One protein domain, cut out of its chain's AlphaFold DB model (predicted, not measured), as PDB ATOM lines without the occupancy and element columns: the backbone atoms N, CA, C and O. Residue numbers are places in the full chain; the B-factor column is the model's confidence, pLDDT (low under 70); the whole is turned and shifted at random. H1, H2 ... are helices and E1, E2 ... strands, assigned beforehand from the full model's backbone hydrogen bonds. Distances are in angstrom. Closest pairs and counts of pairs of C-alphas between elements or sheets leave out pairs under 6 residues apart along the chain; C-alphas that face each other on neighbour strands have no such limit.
ATOM      1  N   GLU A   9      36.793  11.568  19.706       78.00
ATOM      2  CA  GLU A   9      37.168  10.409  18.885       78.00
ATOM      3  C   GLU A   9      38.247  10.770  17.848       78.00
ATOM      4  O   GLU A   9      39.193  10.012  17.639       78.00
ATOM      5  N   GLU A  10      38.149  11.954  17.238       79.88
ATOM      6  CA  GLU A  10      39.146  12.473  16.290       79.88
ATOM      7  C   GLU A  10      40.453  12.856  16.987       79.88
ATOM      8  O   GLU A  10      41.532  12.621  16.454       79.88
ATOM      9  N   LEU A  11      40.386  13.403  18.203       84.38
ATOM     10  CA  LEU A  11      41.577  13.665  19.011       84.38
ATOM     11  C   LEU A  11      42.315  12.366  19.340       84.38
ATOM     12  O   LEU A  11      43.537  12.311  19.213       84.38
ATOM     13  N   ALA A  12      41.587  11.302  19.688       84.94
ATOM     14  CA  ALA A  12      42.181  10.001  19.979       84.94
ATOM     15  C   ALA A  12      42.886   9.368  18.764       84.94
ATOM     16  O   ALA A  12      43.808   8.574  18.955       84.94
ATOM     17  N   SER A  13      42.500   9.729  17.534       84.06
ATOM     18  CA  SER A  13      43.090   9.198  16.298       84.06
ATOM     19  C   SER A  13      44.347   9.941  15.826       84.06
ATOM     20  O   SER A  13      45.022   9.481  14.900       84.06
ATOM     21  N   ILE A  14      44.699  11.066  16.459       86.50
ATOM     22  CA  ILE A  14      45.883  11.842  16.086       86.50
ATOM     23  C   ILE A  14      47.148  11.035  16.372       86.50
ATOM     24  O   ILE A  14      47.463  10.712  17.512       86.50
ATOM     25  N   ASN A  15      47.922  10.795  15.319       87.88
ATOM     26  CA  ASN A  15      49.321  10.394  15.412       87.88
ATOM     27  C   ASN A  15      50.107  11.156  14.342       87.88
ATOM     28  O   ASN A  15      50.104  10.777  13.164       87.88
ATOM     29  N   HIS A  16      50.699  12.287  14.732       85.12
ATOM     30  CA  HIS A  16      51.365  13.208  13.818       85.12
ATOM     31  C   HIS A  16      52.738  13.630  14.343       85.12
ATOM     32  O   HIS A  16      52.886  13.997  15.505       85.12
ATOM     33  N   THR A  17      53.734  13.637  13.457       89.62
ATOM     34  CA  THR A  17      55.071  14.173  13.736       89.62
ATOM     35  C   THR A  17      55.292  15.426  12.899       89.62
ATOM     36  O   THR A  17      55.308  15.348  11.673       89.62
ATOM     37  N   PHE A  18      55.468  16.569  13.557       82.50
ATOM     38  CA  PHE A  18      55.907  17.801  12.914       82.50
ATOM     39  C   PHE A  18      57.423  17.762  12.770       82.50
ATOM     40  O   PHE A  18      58.145  17.716  13.770       82.50
ATOM     41  N   GLU A  19      57.907  17.789  11.531       85.06
ATOM     42  CA  GLU A  19      59.341  17.863  11.279       85.06
ATOM     43  C   GLU A  19      59.907  19.193  11.787       85.06
ATOM     44  O   GLU A  19      59.381  20.276  11.513       85.06
ATOM     45  N   GLY A  20      61.010  19.112  12.521       77.88
ATOM     46  CA  GLY A  20      61.741  20.275  12.979       77.88
ATOM     47  C   GLY A  20      62.274  21.103  11.812       77.88
ATOM     48  O   GLY A  20      62.690  20.581  10.775       77.88
ATOM     49  N   GLN A  21      62.279  22.419  11.983       77.12
ATOM     50  CA  GLN A  21      62.735  23.350  10.964       77.12
ATOM     51  C   GLN A  21      64.246  23.563  11.054       77.12
ATOM     52  O   GLN A  21      64.845  23.573  12.134       77.12
ATOM     53  N   TRP A  22      64.869  23.741   9.891       77.06
ATOM     54  CA  TRP A  22      66.286  24.063   9.787       77.06
ATOM     55  C   TRP A  22      66.512  25.564   9.965       77.06
ATOM     56  O   TRP A  22      65.979  26.382   9.217       77.06
ATOM     57  N   HIS A  23      67.371  25.922  10.915       73.62
ATOM     58  CA  HIS A  23      67.886  27.271  11.109       73.62
ATOM     59  C   HIS A  23      69.404  27.254  10.902       73.62
ATOM     60  O   HIS A  23      70.184  26.962  11.811       73.62
ATOM     61  N   GLY A  24      69.832  27.527   9.667       79.81
ATOM     62  CA  GLY A  24      71.231  27.358   9.269       79.81
ATOM     63  C   GLY A  24      71.639  25.883   9.324       79.81
ATOM     64  O   GLY A  24      71.035  25.056   8.651       79.81
ATOM     65  N   ASN A  25      72.642  25.551  10.145       81.38
ATOM     66  CA  ASN A  25      73.166  24.182  10.290       81.38
ATOM     67  C   ASN A  25      72.508  23.375  11.428       81.38
ATOM     68  O   ASN A  25      72.952  22.267  11.722       81.38
ATOM     69  N   TYR A  26      71.497  23.928  12.101       66.69
ATOM     70  CA  TYR A  26      70.813  23.286  13.223       66.69
ATOM     71  C   TYR A  26      69.346  23.020  12.876       66.69
ATOM     72  O   TYR A  26      68.641  23.937  12.453       66.69
ATOM     73  N   LYS A  27      68.884  21.780  13.069       81.50
ATOM     74  CA  LYS A  27      67.469  21.395  12.959       81.50
ATOM     75  C   LYS A  27      66.857  21.394  14.356       81.50
ATOM     76  O   LYS A  27      67.445  20.816  15.272       81.50
ATOM     77  N   THR A  28      65.693  22.019  14.536       81.00
ATOM     78  CA  THR A  28      64.935  21.823  15.779       81.00
ATOM     79  C   THR A  28      64.502  20.356  15.915       81.00
ATOM     80  O   THR A  28      64.433  19.643  14.912       81.00
ATOM     81  N   PRO A  29      64.247  19.860  17.138       83.75
ATOM     82  CA  PRO A  29      63.719  18.512  17.319       83.75
ATOM     83  C   PRO A  29      62.362  18.367  16.630       83.75
ATOM     84  O   PRO A  29      61.570  19.312  16.622       83.75
ATOM     85  N   ASP A  30      62.097  17.180  16.090       85.88
ATOM     86  CA  ASP A  30      60.763  16.831  15.612       85.88
ATOM     87  C   ASP A  30      59.798  16.788  16.809       85.88
ATOM     88  O   ASP A  30      60.150  16.309  17.892       85.88
ATOM     89  N   GLN A  31      58.586  17.306  16.629       85.69
ATOM     90  CA  GLN A  31      57.558  17.322  17.667       85.69
ATOM     91  C   GLN A  31      56.511  16.258  17.355       85.69
ATOM     92  O   GLN A  31      55.832  16.326  16.332       85.69
ATOM     93  N   VAL A  32      56.356  15.294  18.258       87.94
ATOM     94  CA  VAL A  32      55.363  14.223  18.136       87.94
ATOM     95  C   VAL A  32      54.118  14.592  18.940       87.94
ATOM     96  O   VAL A  32      54.220  14.983  20.103       87.94
ATOM     97  N   VAL A  33      52.950  14.477  18.312       88.19
ATOM     98  CA  VAL A  33      51.636  14.650  18.938       88.19
ATOM     99  C   VAL A  33      50.849  13.360  18.732       88.19
ATOM    100  O   VAL A  33      50.499  13.015  17.602       88.19
ATOM    101  N   GLU A  34      50.582  12.653  19.828       90.44
ATOM    102  CA  GLU A  34      49.842  11.388  19.851       90.44
ATOM    103  C   GLU A  34      48.653  11.501  20.800       90.44
ATOM    104  O   GLU A  34      48.821  11.864  21.962       90.44
ATOM    105  N   SER A  35      47.459  11.212  20.280       89.38
ATOM    106  CA  SER A  35      46.182  11.158  20.997       89.38
ATOM    107  C   SER A  35      46.009  12.249  22.074       89.38
ATOM    108  O   SER A  35      45.738  11.919  23.232       89.38
ATOM    109  N   PRO A  36      46.192  13.546  21.740       88.81
ATOM    110  CA  PRO A  36      46.232  14.606  22.735       88.81
ATOM    111  C   PRO A  36      44.867  14.790  23.396       88.81
ATOM    112  O   PRO A  36      43.813  14.691  22.763       88.81
ATOM    113  N   THR A  37      44.879  15.156  24.673       89.06
ATOM    114  CA  THR A  37      43.674  15.638  25.346       89.06
ATOM    115  C   THR A  37      43.215  16.972  24.749       89.06
ATOM    116  O   THR A  37      43.968  17.699  24.097       89.06
ATOM    117  N   ARG A  38      41.960  17.348  25.016       83.88
ATOM    118  CA  ARG A  38      41.403  18.638  24.579       83.88
ATOM    119  C   ARG A  38      42.246  19.833  25.027       83.88
ATOM    120  O   ARG A  38      42.387  20.800  24.283       83.88
ATOM    121  N   GLU A  39      42.743  19.788  26.258       86.06
ATOM    122  CA  GLU A  39      43.544  20.862  26.837       86.06
ATOM    123  C   GLU A  39      44.918  20.944  26.166       86.06
ATOM    124  O   GLU A  39      45.333  22.026  25.760       86.06
ATOM    125  N   GLU A  40      45.572  19.802  25.946       86.31
ATOM    126  CA  GLU A  40      46.842  19.730  25.216       86.31
ATOM    127  C   GLU A  40      46.698  20.230  23.779       86.31
ATOM    128  O   GLU A  40      47.510  21.042  23.343       86.31
ATOM    129  N   PHE A  41      45.631  19.841  23.074       85.50
ATOM    130  CA  PHE A  41      45.341  20.333  21.727       85.50
ATOM    131  C   PHE A  41      45.149  21.855  21.702       85.50
ATOM    132  O   PHE A  41      45.740  22.542  20.871       85.50
ATOM    133  N   ASN A  42      44.370  22.403  22.638       82.94
ATOM    134  CA  ASN A  42      44.123  23.846  22.718       82.94
ATOM    135  C   ASN A  42      45.383  24.654  23.067       82.94
ATOM    136  O   ASN A  42      45.445  25.838  22.731       82.94
ATOM    137  N   ASN A  43      46.358  24.025  23.728       85.88
ATOM    138  CA  ASN A  43      47.643  24.621  24.084       85.88
ATOM    139  C   ASN A  43      48.673  24.569  22.941       85.88
ATOM    140  O   ASN A  43      49.721  25.209  23.044       85.88
ATOM    141  N   LEU A  44      48.397  23.850  21.846       84.56
ATOM    142  CA  LEU A  44      49.256  23.871  20.662       84.56
ATOM    143  C   LEU A  44      49.199  25.245  19.968       84.56
ATOM    144  O   LEU A  44      48.185  25.941  20.031       84.56
ATOM    145  N   PRO A  45      50.246  25.651  19.235       82.94
ATOM    146  CA  PRO A  45      50.170  26.785  18.322       82.94
ATOM    147  C   PRO A  45      49.031  26.629  17.305       82.94
ATOM    148  O   PRO A  45      48.786  25.538  16.794       82.94
ATOM    149  N   GLU A  46      48.375  27.734  16.948       74.25
ATOM    150  CA  GLU A  46      47.207  27.727  16.053       74.25
ATOM    151  C   GLU A  46      47.475  27.025  14.709       74.25
ATOM    152  O   GLU A  46      46.625  26.298  14.201       74.25
ATOM    153  N   TRP A  47      48.679  27.182  14.153       75.50
ATOM    154  CA  TRP A  47      49.064  26.525  12.903       75.50
ATOM    155  C   TRP A  47      49.109  24.992  13.026       75.50
ATOM    156  O   TRP A  47      48.680  24.307  12.100       75.50
ATOM    157  N   GLN A  48      49.540  24.456  14.177       82.88
ATOM    158  CA  GLN A  48      49.519  23.015  14.458       82.88
ATOM    159  C   GLN A  48      48.084  22.527  14.652       82.88
ATOM    160  O   GLN A  48      47.703  21.500  14.097       82.88
ATOM    161  N   GLN A  49      47.258  23.289  15.379       78.12
ATOM    162  CA  GLN A  49      45.842  22.961  15.568       78.12
ATOM    163  C   GLN A  49      45.091  22.900  14.235       78.12
ATOM    164  O   GLN A  49      44.331  21.966  13.994       78.12
ATOM    165  N   ARG A  50      45.341  23.865  13.343       74.50
ATOM    166  CA  ARG A  50      44.774  23.907  11.993       74.50
ATOM    167  C   ARG A  50      45.189  22.695  11.161       74.50
ATOM    168  O   ARG A  50      44.342  22.087  10.512       74.50
ATOM    169  N   GLU A  51      46.474  22.353  11.156       78.94
ATOM    170  CA  GLU A  51      46.985  21.213  10.387       78.94
ATOM    171  C   GLU A  51      46.387  19.887  10.869       78.94
ATOM    172  O   GLU A  51      45.895  19.097  10.061       78.94
ATOM    173  N   LEU A  52      46.354  19.674  12.185       80.88
ATOM    174  CA  LEU A  52      45.730  18.494  12.782       80.88
ATOM    175  C   LEU A  52      44.224  18.459  12.513       80.88
ATOM    176  O   LEU A  52      43.693  17.404  12.183       80.88
ATOM    177  N   PHE A  53      43.544  19.605  12.569       76.69
ATOM    178  CA  PHE A  53      42.128  19.696  12.233       76.69
ATOM    179  C   PHE A  53      41.851  19.238  10.796       76.69
ATOM    180  O   PHE A  53      40.982  18.401  10.578       76.69
ATOM    181  N   PHE A  54      42.622  19.699   9.808       71.75
ATOM    182  CA  PHE A  54      42.437  19.250   8.423       71.75
ATOM    183  C   PHE A  54      42.841  17.793   8.188       71.75
ATOM    184  O   PHE A  54      42.307  17.165   7.279       71.75
ATOM    185  N   LYS A  55      43.771  17.253   8.979       76.25
ATOM    186  CA  LYS A  55      44.271  15.885   8.802       76.25
ATOM    187  C   LYS A  55      43.477  14.820   9.566       76.25
ATOM    188  O   LYS A  55      43.541  13.664   9.166       76.25
ATOM    189  N   TYR A  56      42.758  15.180  10.629       74.69
ATOM    190  CA  TYR A  56      42.064  14.214  11.499       74.69
ATOM    191  C   TYR A  56      40.585  14.528  11.765       74.69
ATOM    192  O   TYR A  56      39.928  13.731  12.425       74.69
ATOM    193  N   SER A  57      40.034  15.648  11.278       72.12
ATOM    194  CA  SER A  57      38.581  15.883  11.365       72.12
ATOM    195  C   SER A  57      37.803  14.968  10.418       72.12
ATOM    196  O   SER A  57      38.367  14.404   9.486       72.12
ATOM    197  N   ALA A  58      36.481  14.912  10.560       56.62
ATOM    198  CA  ALA A  58      35.568  14.272   9.613       56.62
ATOM    199  C   ALA A  58      35.715  14.784   8.159       56.62
ATOM    200  O   ALA A  58      35.223  14.148   7.231       56.62
ATOM    201  N   GLY A  59      36.396  15.920   7.945       49.81
ATOM    202  CA  GLY A  59      36.788  16.435   6.629       49.81
ATOM    203  C   GLY A  59      38.159  15.962   6.124       49.81
ATOM    204  O   GLY A  59      38.522  16.286   5.000       49.81
ATOM    205  N   ALA A  60      38.928  15.201   6.901       50.97
ATOM    206  CA  ALA A  60      40.215  14.642   6.485       50.97
ATOM    207  C   ALA A  60      40.072  13.593   5.373       50.97
ATOM    208  O   ALA A  60      40.902  13.533   4.465       50.97
ATOM    209  N   ASP A  61      38.966  12.844   5.386       47.19
ATOM    210  CA  ASP A  61      38.577  11.933   4.303       47.19
ATOM    211  C   ASP A  61      38.032  12.670   3.066       47.19
ATOM    212  O   ASP A  61      37.882  12.065   2.004       47.19
ATOM    213  N   ALA A  62      37.820  13.995   3.135       47.34
ATOM    214  CA  ALA A  62      37.605  14.808   1.933       47.34
ATOM    215  C   ALA A  62      38.891  14.945   1.090       47.34
ATOM    216  O   ALA A  62      38.844  15.469  -0.024       47.34
ATOM    217  N   GLY A  63      40.016  14.402   1.579       47.75
ATOM    218  CA  GLY A  63      41.333  14.361   0.952       47.75
ATOM    219  C   GLY A  63      41.961  15.732   0.781       47.75
ATOM    220  O   GLY A  63      41.334  16.784   0.924       47.75
TER     221      GLY A  63
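What this domain is: This is residues 9 to 63 of the 199 residues of an uncharacterized protein of Actinomadura hallensis (UniProt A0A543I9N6). A two-stranded hairpin, E1 and E2, reaches far out at its loop end as a narrow arm, residues 19 to 30, while three helices gather loosely near its other end. H1 leads into E1 by a tight link, H3 is over one face of the hairpin, nearer to E1 than to E2, and H2 is near H3 at a steep tilt of 39 degrees. The printed part has 55 residues, with three named helices and two named strands that follow each other along the chain as H1, E1, E2, H2, H3; 29 residues are in named elements, the one sheet, E1 - E2, is antiparallel, and the class is mixed, helices and strands. It is only just loose, close to compact, with a radius of gyration of the C-alphas of 12.5 A and spans of 39 by 26 by 17 A.

Where its parts are: H1, residues 9 to 12, begins at C-alpha 9 (37.168, 10.409, 18.885). E1, residues 15 to 18, is 10.2 A long, and E2, residues 31 to 34, 10.0 A. H2 is residues 38 to 43. H3, residues 46 to 56, is 15.2 A long and ends at C-alpha 56 (42.064, 14.214, 11.499).

How they stand to each other: E1 and E2 are antiparallel at 169 degrees, with N 16 and O 33 3.0 A apart and N 18 and O 31 2.8 A apart, within hydrogen-bond range. The closest C-alphas of E1 and H3, His 16 and Leu 52, are 7.8 A apart; E2 and H3 are apart. H2 and H3 are close but not clearly touching, Phe 41 and Gln 49 having the closest C-alphas at 6.7 A, at a steep tilt of 39 degrees, opposite ways. H1 and H3 are close but not clearly touching, closest at the C-alphas of Glu 10 and Tyr 56, 5.9 A. Every O i to N i+4 pair is within hydrogen-bond range in H2 and H3; H1 is too short for one.

The domain as a whole: The C-alphas of Glu 9 and Asn 25 are the two farthest apart, 39.5 A. The printed part has no cut. The link E1 to E2 is long, 12 residues. The model's pLDDT is under 70 at residue 26 and residues 58 to 63.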